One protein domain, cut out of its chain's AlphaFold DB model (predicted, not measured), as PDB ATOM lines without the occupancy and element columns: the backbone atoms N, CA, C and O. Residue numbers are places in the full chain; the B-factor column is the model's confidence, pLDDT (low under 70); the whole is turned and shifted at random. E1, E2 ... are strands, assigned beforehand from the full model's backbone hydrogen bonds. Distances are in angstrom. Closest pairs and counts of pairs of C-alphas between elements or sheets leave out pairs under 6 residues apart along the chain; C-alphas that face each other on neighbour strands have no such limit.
ATOM      1  N   ASN A  26     208.746 176.755 168.901       89.50
ATOM      2  CA  ASN A  26     207.327 176.969 169.170       89.50
ATOM      3  C   ASN A  26     206.571 177.117 167.845       89.50
ATOM      4  O   ASN A  26     207.018 177.845 166.951       89.50
ATOM      5  N   TYR A  27     205.419 176.455 167.719       89.75
ATOM      6  CA  TYR A  27     204.589 176.547 166.521       89.75
ATOM      7  C   TYR A  27     203.096 176.364 166.797       89.75
ATOM      8  O   TYR A  27     202.695 175.726 167.769       89.75
ATOM      9  N   VAL A  28     202.279 176.880 165.880       90.62
ATOM     10  CA  VAL A  28     200.853 176.567 165.749       90.62
ATOM     11  C   VAL A  28     200.677 175.752 164.473       90.62
ATOM     12  O   VAL A  28     201.111 176.170 163.400       90.62
ATOM     13  N   TYR A  29     200.061 174.578 164.590       89.50
ATOM     14  CA  TYR A  29     199.729 173.719 163.456       89.50
ATOM     15  C   TYR A  29     198.223 173.706 163.235       89.50
ATOM     16  O   TYR A  29     197.457 173.378 164.139       89.50
ATOM     17  N   SER A  30     197.817 174.039 162.015       88.44
ATOM     18  CA  SER A  30     196.440 173.948 161.555       88.44
ATOM     19  C   SER A  30     196.341 172.932 160.426       88.44
ATOM     20  O   SER A  30     197.159 172.923 159.503       88.44
ATOM     21  N   LYS A  31     195.322 172.076 160.503       86.75
ATOM     22  CA  LYS A  31     195.029 171.040 159.517       86.75
ATOM     23  C   LYS A  31     193.548 171.074 159.173       86.75
ATOM     24  O   LYS A  31     192.699 170.827 160.026       86.75
ATOM     25  N   THR A  32     193.250 171.325 157.908       85.62
ATOM     26  CA  THR A  32     191.902 171.282 157.345       85.62
ATOM     27  C   THR A  32     191.765 170.047 156.465       85.62
ATOM     28  O   THR A  32     192.575 169.812 155.568       85.62
ATOM     29  N   TYR A  33     190.737 169.242 156.718       88.06
ATOM     30  CA  TYR A  33     190.425 168.077 155.893       88.06
ATOM     31  C   TYR A  33     189.684 168.533 154.640       88.06
ATOM     32  O   TYR A  33     188.627 169.156 154.740       88.06
ATOM     33  N   LEU A  34     190.258 168.248 153.470       83.62
ATOM     34  CA  LEU A  34     189.642 168.567 152.180       83.62
ATOM     35  C   LEU A  34     188.760 167.411 151.692       83.62
ATOM     36  O   LEU A  34     187.771 167.618 150.993       83.62
ATOM     37  N   ASP A  35     189.071 166.198 152.137       84.12
ATOM     38  CA  ASP A  35     188.237 165.016 152.009       84.12
ATOM     39  C   ASP A  35     187.990 164.362 153.380       84.12
ATOM     40  O   ASP A  35     188.685 164.619 154.363       84.12
ATOM     41  N   TYR A  36     186.975 163.506 153.466       78.38
ATOM     42  CA  TYR A  36     186.790 162.643 154.628       78.38
ATOM     43  C   TYR A  36     185.917 161.451 154.251       78.38
ATOM     44  O   TYR A  36     184.786 161.621 153.797       78.38
ATOM     45  N   ASN A  37     186.433 160.241 154.459       69.25
ATOM     46  CA  ASN A  37     185.735 158.990 154.151       69.25
ATOM     47  C   ASN A  37     185.244 158.240 155.407       69.25
ATOM     48  O   ASN A  37     184.893 157.067 155.317       69.25
ATOM     49  N   GLY A  38     185.260 158.881 156.582       69.38
ATOM     50  CA  GLY A  38     184.861 158.255 157.847       69.38
ATOM     51  C   GLY A  38     185.975 157.527 158.607       69.38
ATOM     52  O   GLY A  38     185.744 157.149 159.750       69.38
ATOM     53  N   THR A  39     187.167 157.348 158.019       75.94
ATOM     54  CA  THR A  39     188.309 156.687 158.686       75.94
ATOM     55  C   THR A  39     189.543 157.585 158.760       75.94
ATOM     56  O   THR A  39     190.025 157.861 159.855       75.94
ATOM     57  N   THR A  40     190.023 158.102 157.625       78.81
ATOM     58  CA  THR A  40     191.174 159.019 157.545       78.81
ATOM     59  C   THR A  40     191.062 159.930 156.317       78.81
ATOM     60  O   THR A  40     190.665 159.442 155.257       78.81
ATOM     61  N   PRO A  41     191.447 161.216 156.405       82.81
ATOM     62  CA  PRO A  41     191.528 162.088 155.233       82.81
ATOM     63  C   PRO A  41     192.709 161.681 154.333       82.81
ATOM     64  O   PRO A  41     193.790 161.364 154.832       82.81
ATOM     65  N   THR A  42     192.517 161.701 153.014       85.19
ATOM     66  CA  THR A  42     193.586 161.503 152.014       85.19
ATOM     67  C   THR A  42     194.061 162.820 151.387       85.19
ATOM     68  O   THR A  42     195.154 162.871 150.823       85.19
ATOM     69  N   LYS A  43     193.281 163.899 151.532       87.31
ATOM     70  CA  LYS A  43     193.564 165.263 151.079       87.31
ATOM     71  C   LYS A  43     193.415 166.248 152.234       87.31
ATOM     72  O   LYS A  43     192.370 166.334 152.886       87.31
ATOM     73  N   THR A  44     194.459 167.027 152.476       87.50
ATOM     74  CA  THR A  44     194.529 167.955 153.605       87.50
ATOM     75  C   THR A  44     195.222 169.250 153.193       87.50
ATOM     76  O   THR A  44     196.160 169.246 152.397       87.50
ATOM     77  N   SER A  45     194.741 170.360 153.749       88.50
ATOM     78  CA  SER A  45     195.429 171.648 153.729       88.50
ATOM     79  C   SER A  45     196.044 171.863 155.103       88.50
ATOM     80  O   SER A  45     195.361 171.775 156.123       88.50
ATOM     81  N   GLU A  46     197.352 172.062 155.138       89.00
ATOM     82  CA  GLU A  46     198.142 172.043 156.362       89.00
ATOM     83  C   GLU A  46     199.023 173.284 156.421       89.00
ATOM     84  O   GLU A  46     199.701 173.627 155.453       89.00
ATOM     85  N   THR A  47     199.005 173.974 157.558       91.75
ATOM     86  CA  THR A  47     199.815 175.171 157.797       91.75
ATOM     87  C   THR A  47     200.494 175.072 159.153       91.75
ATOM     88  O   THR A  47     199.845 174.786 160.157       91.75
ATOM     89  N   VAL A  48     201.798 175.331 159.183       92.00
ATOM     90  CA  VAL A  48     202.601 175.429 160.402       92.00
ATOM     91  C   VAL A  48     203.142 176.849 160.495       92.00
ATOM     92  O   VAL A  48     203.846 177.302 159.596       92.00
ATOM     93  N   GLN A  49     202.821 177.561 161.567       94.19
ATOM     94  CA  GLN A  49     203.367 178.884 161.851       94.19
ATOM     95  C   GLN A  49     204.372 178.769 162.990       94.19
ATOM     96  O   GLN A  49     204.007 178.353 164.085       94.19
ATOM     97  N   TYR A  50     205.626 179.117 162.723       92.62
ATOM     98  CA  TYR A  50     206.719 179.108 163.689       92.62
ATOM     99  C   TYR A  50     206.903 180.477 164.326       92.62
ATOM    100  O   TYR A  50     206.777 181.495 163.643       92.62
ATOM    101  N   PHE A  51     207.284 180.488 165.601       92.00
ATOM    102  CA  PHE A  51     207.467 181.704 166.386       92.00
ATOM    103  C   PHE A  51     208.908 181.849 166.882       92.00
ATOM    104  O   PHE A  51     209.633 180.864 167.033       92.00
ATOM    105  N   ASP A  52     209.341 183.085 167.108       88.06
ATOM    106  CA  ASP A  52     210.594 183.379 167.798       88.06
ATOM    107  C   ASP A  52     210.447 183.275 169.332       88.06
ATOM    108  O   ASP A  52     209.384 182.942 169.863       88.06
ATOM    109  N   GLY A  53     211.530 183.550 170.067       84.81
ATOM    110  CA  GLY A  53     211.532 183.507 171.535       84.81
ATOM    111  C   GLY A  53     210.638 184.557 172.212       84.81
ATOM    112  O   GLY A  53     210.417 184.457 173.414       84.81
ATOM    113  N   LEU A  54     210.127 185.537 171.458       85.62
ATOM    114  CA  LEU A  54     209.189 186.566 171.917       85.62
ATOM    115  C   LEU A  54     207.742 186.261 171.498       85.62
ATOM    116  O   LEU A  54     206.853 187.068 171.748       85.62
ATOM    117  N   GLY A  55     207.492 185.110 170.863       86.25
ATOM    118  CA  GLY A  55     206.160 184.716 170.410       86.25
ATOM    119  C   GLY A  55     205.706 185.405 169.123       86.25
ATOM    120  O   GLY A  55     204.519 185.364 168.813       86.25
ATOM    121  N   ARG A  56     206.616 186.015 168.352       88.75
ATOM    122  CA  ARG A  56     206.294 186.637 167.056       88.75
ATOM    123  C   ARG A  56     206.474 185.637 165.911       88.75
ATOM    124  O   ARG A  56     207.456 184.889 165.932       88.75
ATOM    125  N   PRO A  57     205.584 185.596 164.903       91.44
ATOM    126  CA  PRO A  57     205.745 184.714 163.750       91.44
ATOM    127  C   PRO A  57     207.052 184.963 162.986       91.44
ATOM    128  O   PRO A  57     207.305 186.072 162.546       91.44
ATOM    129  N   LYS A  58     207.863 183.931 162.753       91.88
ATOM    130  CA  LYS A  58     209.118 184.034 161.972       91.88
ATOM    131  C   LYS A  58     209.095 183.264 160.651       91.88
ATOM    132  O   LYS A  58     209.917 183.487 159.763       91.88
ATOM    133  N   GLN A  59     208.170 182.316 160.511       93.50
ATOM    134  CA  GLN A  59     208.008 181.528 159.293       93.50
ATOM    135  C   GLN A  59     206.615 180.902 159.242       93.50
ATOM    136  O   GLN A  59     206.130 180.392 160.250       93.50
ATOM    137  N   VAL A  60     205.996 180.888 158.063       94.38
ATOM    138  CA  VAL A  60     204.762 180.138 157.801       94.38
ATOM    139  C   VAL A  60     205.047 179.093 156.733       94.38
ATOM    140  O   VAL A  60     205.503 179.436 155.647       94.38
ATOM    141  N   VAL A  61     204.770 177.826 157.023       94.69
ATOM    142  CA  VAL A  61     204.963 176.691 156.115       94.69
ATOM    143  C   VAL A  61     203.601 176.130 155.732       94.69
ATOM    144  O   VAL A  61     202.897 175.573 156.573       94.69
ATOM    145  N   LYS A  62     203.228 176.242 154.457       91.75
ATOM    146  CA  LYS A  62     202.089 175.513 153.888       91.75
ATOM    147  C   LYS A  62     202.581 174.159 153.387       91.75
ATOM    148  O   LYS A  62     203.349 174.092 152.426       91.75
ATOM    149  N   VAL A  63     202.173 173.092 154.065       93.31
ATOM    150  CA  VAL A  63     202.745 171.752 153.891       93.31
ATOM    151  C   VAL A  63     202.222 171.113 152.612       93.31
ATOM    152  O   VAL A  63     201.011 171.008 152.427       93.31
ATOM    153  N   LYS A  64     203.129 170.678 151.728       92.88
ATOM    154  CA  LYS A  64     202.816 170.051 150.427       92.88
ATOM    155  C   LYS A  64     201.775 170.825 149.605       92.88
ATOM    156  O   LYS A  64     200.971 170.231 148.882       92.88
ATOM    157  N   ALA A  65     201.781 172.149 149.744       89.62
ATOM    158  CA  ALA A  65     200.772 173.019 149.168       89.62
ATOM    159  C   ALA A  65     201.022 173.332 147.690       89.62
ATOM    160  O   ALA A  65     200.087 173.747 147.015       89.62
ATOM    161  N   SER A  66     202.234 173.143 147.156       91.50
ATOM    162  CA  SER A  66     202.476 173.335 145.718       91.50
ATOM    163  C   SER A  66     201.851 172.204 144.875       91.50
ATOM    164  O   SER A  66     201.558 171.134 145.419       91.50
ATOM    165  N   PRO A  67     201.633 172.379 143.556       89.75
ATOM    166  CA  PRO A  67     201.103 171.316 142.689       89.75
ATOM    167  C   PRO A  67     201.949 170.040 142.667       89.75
ATOM    168  O   PRO A  67     201.418 168.943 142.530       89.75
ATOM    169  N   GLN A  68     203.259 170.163 142.861       92.38
ATOM    170  CA  GLN A  68     204.198 169.045 142.912       92.38
ATOM    171  C   GLN A  68     204.371 168.493 144.340       92.38
ATOM    172  O   GLN A  68     205.214 167.627 144.572       92.38
ATOM    173  N   GLY A  69     203.583 168.976 145.309       92.56
ATOM    174  CA  GLY A  69     203.603 168.504 146.693       92.56
ATOM    175  C   GLY A  69     204.817 168.977 147.494       92.56
ATOM    176  O   GLY A  69     205.243 168.282 148.416       92.56
ATOM    177  N   LYS A  70     205.388 170.137 147.155       93.62
ATOM    178  CA  LYS A  70     206.434 170.795 147.950       93.62
ATOM    179  C   LYS A  70     205.814 171.728 148.984       93.62
ATOM    180  O   LYS A  70     204.689 172.208 148.824       93.62
ATOM    181  N   ASP A  71     206.574 171.992 150.041       94.62
ATOM    182  CA  ASP A  71     206.198 172.999 151.026       94.62
ATOM    183  C   ASP A  71     206.323 174.396 150.405       94.62
ATOM    184  O   ASP A  71     207.247 174.662 149.633       94.62
ATOM    185  N   VAL A  72     205.393 175.290 150.733       93.00
ATOM    186  CA  VAL A  72     205.423 176.698 150.314       93.00
ATOM    187  C   VAL A  72     205.608 177.552 151.556       93.00
ATOM    188  O   VAL A  72     204.787 177.502 152.471       93.00
ATOM    189  N   VAL A  73     206.702 178.310 151.603       95.25
ATOM    190  CA  VAL A  73     207.160 178.969 152.826       95.25
ATOM    191  C   VAL A  73     207.122 180.478 152.684       95.25
ATOM    192  O   VAL A  73     207.729 181.032 151.776       95.25
ATOM    193  N   THR A  74     206.469 181.151 153.620       94.06
ATOM    194  CA  THR A  74     206.555 182.604 153.778       94.06
ATOM    195  C   THR A  74     207.545 182.916 154.892       94.06
ATOM    196  O   THR A  74     207.374 182.483 156.035       94.06
ATOM    197  N   HIS A  75     208.604 183.642 154.543       93.75
ATOM    198  CA  HIS A  75     209.581 184.153 155.496       93.75
ATOM    199  C   HIS A  75     209.064 185.441 156.143       93.75
ATOM    200  O   HIS A  75     208.461 186.267 155.463       93.75
ATOM    201  N   ILE A  76     209.298 185.603 157.445       93.38
ATOM    202  CA  ILE A  76     208.950 186.814 158.184       93.38
ATOM    203  C   ILE A  76     210.205 187.269 158.922       93.38
ATOM    204  O   ILE A  76     210.827 186.484 159.640       93.38
ATOM    205  N   GLU A  77     210.571 188.533 158.738       93.38
ATOM    206  CA  GLU A  77     211.665 189.167 159.465       93.38
ATOM    207  C   GLU A  77     211.213 190.492 160.071       93.38
ATOM    208  O   GLU A  77     210.325 191.173 159.555       93.38
ATOM    209  N   TYR A  78     211.852 190.842 161.182       91.62
ATOM    210  CA  TYR A  78     211.600 192.068 161.922       91.62
ATOM    211  C   TYR A  78     212.866 192.913 161.951       91.62
ATOM    212  O   TYR A  78     213.979 192.382 161.974       91.62
ATOM    213  N   ASP A  79     212.700 194.230 161.982       89.81
ATOM    214  CA  ASP A  79     213.812 195.141 162.215       89.81
ATOM    215  C   ASP A  79     214.274 195.135 163.689       89.81
ATOM    216  O   ASP A  79     213.737 194.421 164.542       89.81
ATOM    217  N   GLY A  80     215.282 195.954 164.010       88.25
ATOM    218  CA  GLY A  80     215.827 196.066 165.368       88.25
ATOM    219  C   GLY A  80     214.838 196.582 166.425       88.25
ATOM    220  O   GLY A  80     215.108 196.426 167.613       88.25
ATOM    221  N   PHE A  81     213.703 197.156 166.012       87.56
ATOM    222  CA  PHE A  81     212.621 197.618 166.888       87.56
ATOM    223  C   PHE A  81     211.466 196.611 166.972       87.56
ATOM    224  O   PHE A  81     210.508 196.826 167.708       87.56
ATOM    225  N   GLY A  82     211.558 195.488 166.254       87.81
ATOM    226  CA  GLY A  82     210.551 194.439 166.256       87.81
ATOM    227  C   GLY A  82     209.374 194.672 165.314       87.81
ATOM    228  O   GLY A  82     208.358 193.995 165.462       87.81
ATOM    229  N   ARG A  83     209.511 195.581 164.344       87.81
ATOM    230  CA  ARG A  83     208.484 195.909 163.344       87.81
ATOM    231  C   ARG A  83     208.693 195.081 162.076       87.81
ATOM    232  O   ARG A  83     209.829 194.868 161.649       87.81
ATOM    233  N   GLN A  84     207.607 194.630 161.448       90.56
ATOM    234  CA  GLN A  84     207.654 193.908 160.173       90.56
ATOM    235  C   GLN A  84     207.661 194.910 159.012       90.56
ATOM    236  O   GLN A  84     206.617 195.320 158.509       90.56
ATOM    237  N   VAL A  85     208.857 195.336 158.608       89.50
ATOM    238  CA  VAL A  85     209.044 196.326 157.530       89.50
ATOM    239  C   VAL A  85     209.103 195.703 156.136       89.50
ATOM    240  O   VAL A  85     209.137 196.430 155.147       89.50
ATOM    241  N   LYS A  86     209.121 194.371 156.032       90.12
ATOM    242  CA  LYS A  86     209.138 193.657 154.756       90.12
ATOM    243  C   LYS A  86     208.112 192.542 154.732       90.12
ATOM    244  O   LYS A  86     208.034 191.745 155.666       90.12
ATOM    245  N   ASP A  87     207.410 192.450 153.613       87.44
ATOM    246  CA  ASP A  87     206.392 191.436 153.367       87.44
ATOM    247  C   ASP A  87     206.837 190.563 152.183       87.44
ATOM    248  O   ASP A  87     206.834 190.999 151.031       87.44
ATOM    249  N   TYR A  88     207.285 189.336 152.473       89.19
ATOM    250  CA  TYR A  88     207.842 188.409 151.480       89.19
ATOM    251  C   TYR A  88     206.763 187.598 150.760       89.19
ATOM    252  O   TYR A  88     205.820 187.086 151.371       89.19
ATOM    253  N   LEU A  89     206.966 187.380 149.460       86.62
ATOM    254  CA  LEU A  89     206.189 186.429 148.678       86.62
ATOM    255  C   LEU A  89     206.459 184.983 149.142       86.62
ATOM    256  O   LEU A  89     207.584 184.655 149.536       86.62
ATOM    257  N   PRO A  90     205.456 184.087 149.085       91.88
ATOM    258  CA  PRO A  90     205.638 182.684 149.447       91.88
ATOM    259  C   PRO A  90     206.593 181.955 148.490       91.88
ATOM    260  O   PRO A  90     206.391 181.957 147.282       91.88
ATOM    261  N   VAL A  91     207.594 181.258 149.022       94.38
ATOM    262  CA  VAL A  91     208.628 180.552 148.255       94.38
ATOM    263  C   VAL A  91     208.376 179.039 148.300       94.38
ATOM    264  O   VAL A  91     208.546 178.424 149.361       94.38
ATOM    265  N   PRO A  92     207.994 178.398 147.178       94.94
ATOM    266  CA  PRO A  92     208.008 176.942 147.066       94.94
ATOM    267  C   PRO A  92     209.412 176.393 147.297       94.94
ATOM    268  O   PRO A  92     210.385 176.925 146.765       94.94
ATOM    269  N   GLN A  93     209.530 175.327 148.080       96.25
ATOM    270  CA  GLN A  93     210.808 174.714 148.439       96.25
ATOM    271  C   GLN A  93     211.200 173.600 147.462       96.25
ATOM    272  O   GLN A  93     210.383 173.113 146.683       96.25
ATOM    273  N   SER A  94     212.462 173.162 147.489       92.62
ATOM    274  CA  SER A  94     212.945 172.080 146.616       92.62
ATOM    275  C   SER A  94     212.293 170.726 146.926       92.62
ATOM    276  O   SER A  94     212.144 169.888 146.038       92.62
ATOM    277  N   SER A  95     211.891 170.522 148.180       91.38
ATOM    278  CA  SER A  95     211.240 169.317 148.692       91.38
ATOM    279  C   SER A  95     210.340 169.655 149.884       91.38
ATOM    280  O   SER A  95     210.425 170.737 150.456       91.38
ATOM    281  N   THR A  96     209.494 168.709 150.281       92.31
ATOM    282  CA  THR A  96     208.718 168.774 151.529       92.31
ATOM    283  C   THR A  96     209.599 168.416 152.728       92.31
ATOM    284  O   THR A  96     210.283 167.393 152.701       92.31
ATOM    285  N   LEU A  97     209.537 169.203 153.800       92.12
ATOM    286  CA  LEU A  97     209.997 168.811 155.139       92.12
ATOM    287  C   LEU A  97     208.819 168.419 156.044       92.12
ATOM    288  O   LEU A  97     208.984 168.230 157.245       92.12
ATOM    289  N   SER A  98     207.630 168.250 155.456       89.00
ATOM    290  CA  SER A  98     206.400 167.844 156.146       89.00
ATOM    291  C   SER A  98     206.025 168.820 157.259       89.00
ATOM    292  O   SER A  98     205.586 168.414 158.331       89.00
ATOM    293  N   GLY A  99     206.232 170.111 156.994       88.00
ATOM    294  CA  GLY A  99     205.914 171.182 157.927       88.00
ATOM    295  C   GLY A  99     207.006 171.528 158.926       88.00
ATOM    296  O   GLY A  99     206.799 172.483 159.661       88.00
ATOM    297  N   ALA A 100     208.147 170.824 158.946       91.56
ATOM    298  CA  ALA A 100     209.293 171.238 159.754       91.56
ATOM    299  C   ALA A 100     209.837 172.607 159.301       91.56
ATOM    300  O   ALA A 100     209.740 172.969 158.125       91.56
ATOM    301  N   ILE A 101     210.445 173.349 160.232       91.94
ATOM    302  CA  ILE A 101     211.037 174.657 159.942       91.94
ATOM    303  C   ILE A 101     212.109 174.529 158.856       91.94
ATOM    304  O   ILE A 101     212.973 173.652 158.907       91.94
ATOM    305  N   VAL A 102     212.064 175.421 157.872       93.56
ATOM    306  CA  VAL A 102     213.046 175.480 156.790       93.56
ATOM    307  C   VAL A 102     214.161 176.447 157.197       93.56
ATOM    308  O   VAL A 102     213.871 177.632 157.362       93.56
ATOM    309  N   PRO A 103     215.425 175.999 157.353       91.06
ATOM    310  CA  PRO A 103     216.500 176.863 157.855       91.06
ATOM    311  C   PRO A 103     216.836 178.052 156.946       91.06
ATOM    312  O   PRO A 103     217.072 179.147 157.439       91.06
ATOM    313  N   ASN A 104     216.826 177.853 155.622       92.06
ATOM    314  CA  ASN A 104     217.150 178.882 154.625       92.06
ATOM    315  C   ASN A 104     215.997 179.032 153.620       92.06
ATOM    316  O   ASN A 104     216.142 178.658 152.457       92.06
ATOM    317  N   PRO A 105     214.830 179.556 154.035       92.12
ATOM    318  CA  PRO A 105     213.612 179.511 153.221       92.12
ATOM    319  C   PRO A 105     213.718 180.305 151.908       92.12
ATOM    320  O   PRO A 105     212.997 180.017 150.954       92.12
ATOM    321  N   LEU A 106     214.639 181.274 151.842       95.00
ATOM    322  CA  LEU A 106     214.878 182.128 150.676       95.00
ATOM    323  C   LEU A 106     215.888 181.542 149.672       95.00
ATOM    324  O   LEU A 106     216.036 182.078 148.578       95.00
ATOM    325  N   SER A 107     216.589 180.443 149.986       93.38
ATOM    326  CA  SER A 107     217.636 179.921 149.091       93.38
ATOM    327  C   SER A 107     217.090 179.319 147.795       93.38
ATOM    328  O   SER A 107     217.846 179.134 146.847       93.38
ATOM    329  N   ASN A 108     215.796 178.983 147.749       92.94
ATOM    330  CA  ASN A 108     215.176 178.369 146.577       92.94
ATOM    331  C   ASN A 108     214.535 179.373 145.605       92.94
ATOM    332  O   ASN A 108     214.000 178.946 144.588       92.94
ATOM    333  N   VAL A 109     214.588 180.682 145.882       93.00
ATOM    334  CA  VAL A 109     213.901 181.726 145.092       93.00
ATOM    335  C   VAL A 109     214.243 181.662 143.600       93.00
ATOM    336  O   VAL A 109     213.345 181.710 142.769       93.00
ATOM    337  N   THR A 110     215.511 181.441 143.243       90.88
ATOM    338  CA  THR A 110     215.944 181.376 141.835       90.88
ATOM    339  C   THR A 110     215.375 180.188 141.057       90.88
ATOM    340  O   THR A 110     215.403 180.201 139.831       90.88
ATOM    341  N   ASN A 111     214.876 179.161 141.752       88.88
ATOM    342  CA  ASN A 111     214.242 177.982 141.153       88.88
ATOM    343  C   ASN A 111     212.707 178.070 141.159       88.88
ATOM    344  O   ASN A 111     212.033 177.099 140.807       88.88
ATOM    345  N   THR A 112     212.136 179.189 141.606       89.62
ATOM    346  CA  THR A 112     210.699 179.457 141.526       89.62
ATOM    347  C   THR A 112     210.402 180.333 140.304       89.62
ATOM    348  O   THR A 112     211.326 180.848 139.668       89.62
ATOM    349  N   PRO A 113     209.118 180.570 139.979       87.62
ATOM    350  CA  PRO A 113     208.739 181.538 138.951       87.62
ATOM    351  C   PRO A 113     209.237 182.975 139.194       87.62
ATOM    352  O   PRO A 113     209.133 183.797 138.293       87.62
ATOM    353  N   TYR A 114     209.772 183.291 140.380       92.25
ATOM    354  CA  TYR A 114     210.306 184.616 140.701       92.25
ATOM    355  C   TYR A 114     211.697 184.878 140.108       92.25
ATOM    356  O   TYR A 114     212.063 186.031 139.903       92.25
ATOM    357  N   GLY A 115     212.492 183.837 139.836       91.62
ATOM    358  CA  GLY A 115     213.836 183.996 139.278       91.62
ATOM    359  C   GLY A 115     214.745 184.892 140.136       91.62
ATOM    360  O   GLY A 115     214.979 184.606 141.309       91.62
ATOM    361  N   ALA A 116     215.288 185.957 139.540       93.75
ATOM    362  CA  ALA A 116     216.206 186.905 140.187       93.75
ATOM    363  C   ALA A 116     215.517 188.196 140.685       93.75
ATOM    364  O   ALA A 116     216.181 189.209 140.916       93.75
ATOM    365  N   GLU A 117     214.191 188.188 140.811       95.25
ATOM    366  CA  GLU A 117     213.410 189.351 141.235       95.25
ATOM    367  C   GLU A 117     213.506 189.642 142.738       95.25
ATOM    368  O   GLU A 117     213.709 188.750 143.568       95.25
ATOM    369  N   LYS A 118     213.266 190.904 143.116       94.88
ATOM    370  CA  LYS A 118     212.982 191.288 144.504       94.88
ATOM    371  C   LYS A 118     211.632 190.700 144.933       94.88
ATOM    372  O   LYS A 118     210.584 191.159 144.497       94.88
ATOM    373  N   ILE A 119     211.630 189.725 145.836       93.88
ATOM    374  CA  ILE A 119     210.407 189.004 146.242       93.88
ATOM    375  C   ILE A 119     209.722 189.541 147.505       93.88
ATOM    376  O   ILE A 119     208.980 188.810 148.153       93.88
ATOM    377  N   TYR A 120     209.996 190.776 147.910       89.12
ATOM    378  CA  TYR A 120     209.340 191.381 149.068       89.12
ATOM    379  C   TYR A 120     208.974 192.830 148.792       89.12
ATOM    380  O   TYR A 120     209.705 193.543 148.098       89.12
ATOM    381  N   SER A 121     207.847 193.254 149.353       90.88
ATOM    382  CA  SER A 121     207.548 194.670 149.493       90.88
ATOM    383  C   SER A 121     208.235 195.202 150.754       90.88
ATOM    384  O   SER A 121     208.581 194.438 151.657       90.88
ATOM    385  N   GLU A 122     208.516 196.500 150.796       90.62
ATOM    386  CA  GLU A 122     209.336 197.119 151.837       90.62
ATOM    387  C   GLU A 122     208.769 198.480 152.242       90.62
ATOM    388  O   GLU A 122     208.576 199.360 151.399       90.62
ATOM    389  N   LYS A 123     208.561 198.650 153.547       92.19
ATOM    390  CA  LYS A 123     208.114 199.880 154.197       92.19
ATOM    391  C   LYS A 123     209.322 200.655 154.698       92.19
ATOM    392  O   LYS A 123     210.098 200.162 155.514       92.19
TER     393      LYS A 123
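This is residues 26 to 123 of the 1136 residues of the protein "RHS repeat-associated protein" of Chryseobacterium sp. 1335 (UniProt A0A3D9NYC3). With little regular structure, the model is a twisted four-strand meander, E1 E2 E3 E4, each strand the antiparallel neighbour of the one before, with a small hairpin, E5 and E6, beyond E4. Part of the long link, residues 89 to 119, loops over one face of the sheet. The 98 printed residues hold six named strands, 33 residues, and no named helix: all strand, only just compact, close to loose, radius of gyration 14.8 A, spans 49 by 33 by 20 A.

E1, residues 27 to 33, begins at C-alpha (204.589, 176.547, 166.521). E2 is residues 44 to 51, 22.8 A; E3, 57 to 63; E4, 72 to 75; E5, 86 to 88; E6, 120 to 123, ending at (208.114, 199.880, 154.197).

Within hydrogen-bond range across the antiparallel neighbour strands are N 30 and O 47, 2.9 A, of E1 and E2, N 48 and O 61, 2.8 A, of E2 and E3, N 62 and O 72, 2.8 A, of E3 and E4, and N 87 and O 121, 3.0 A, of E5 and E6. The closest C-alphas of E4 and E5, His 75 and Tyr 88, are 6.1 A apart.

The farthest C-alphas, Gly 38 and Gly 80, are 49.4 A apart. The printed part has no cut. Residues 37 to 38 are under pLDDT 70.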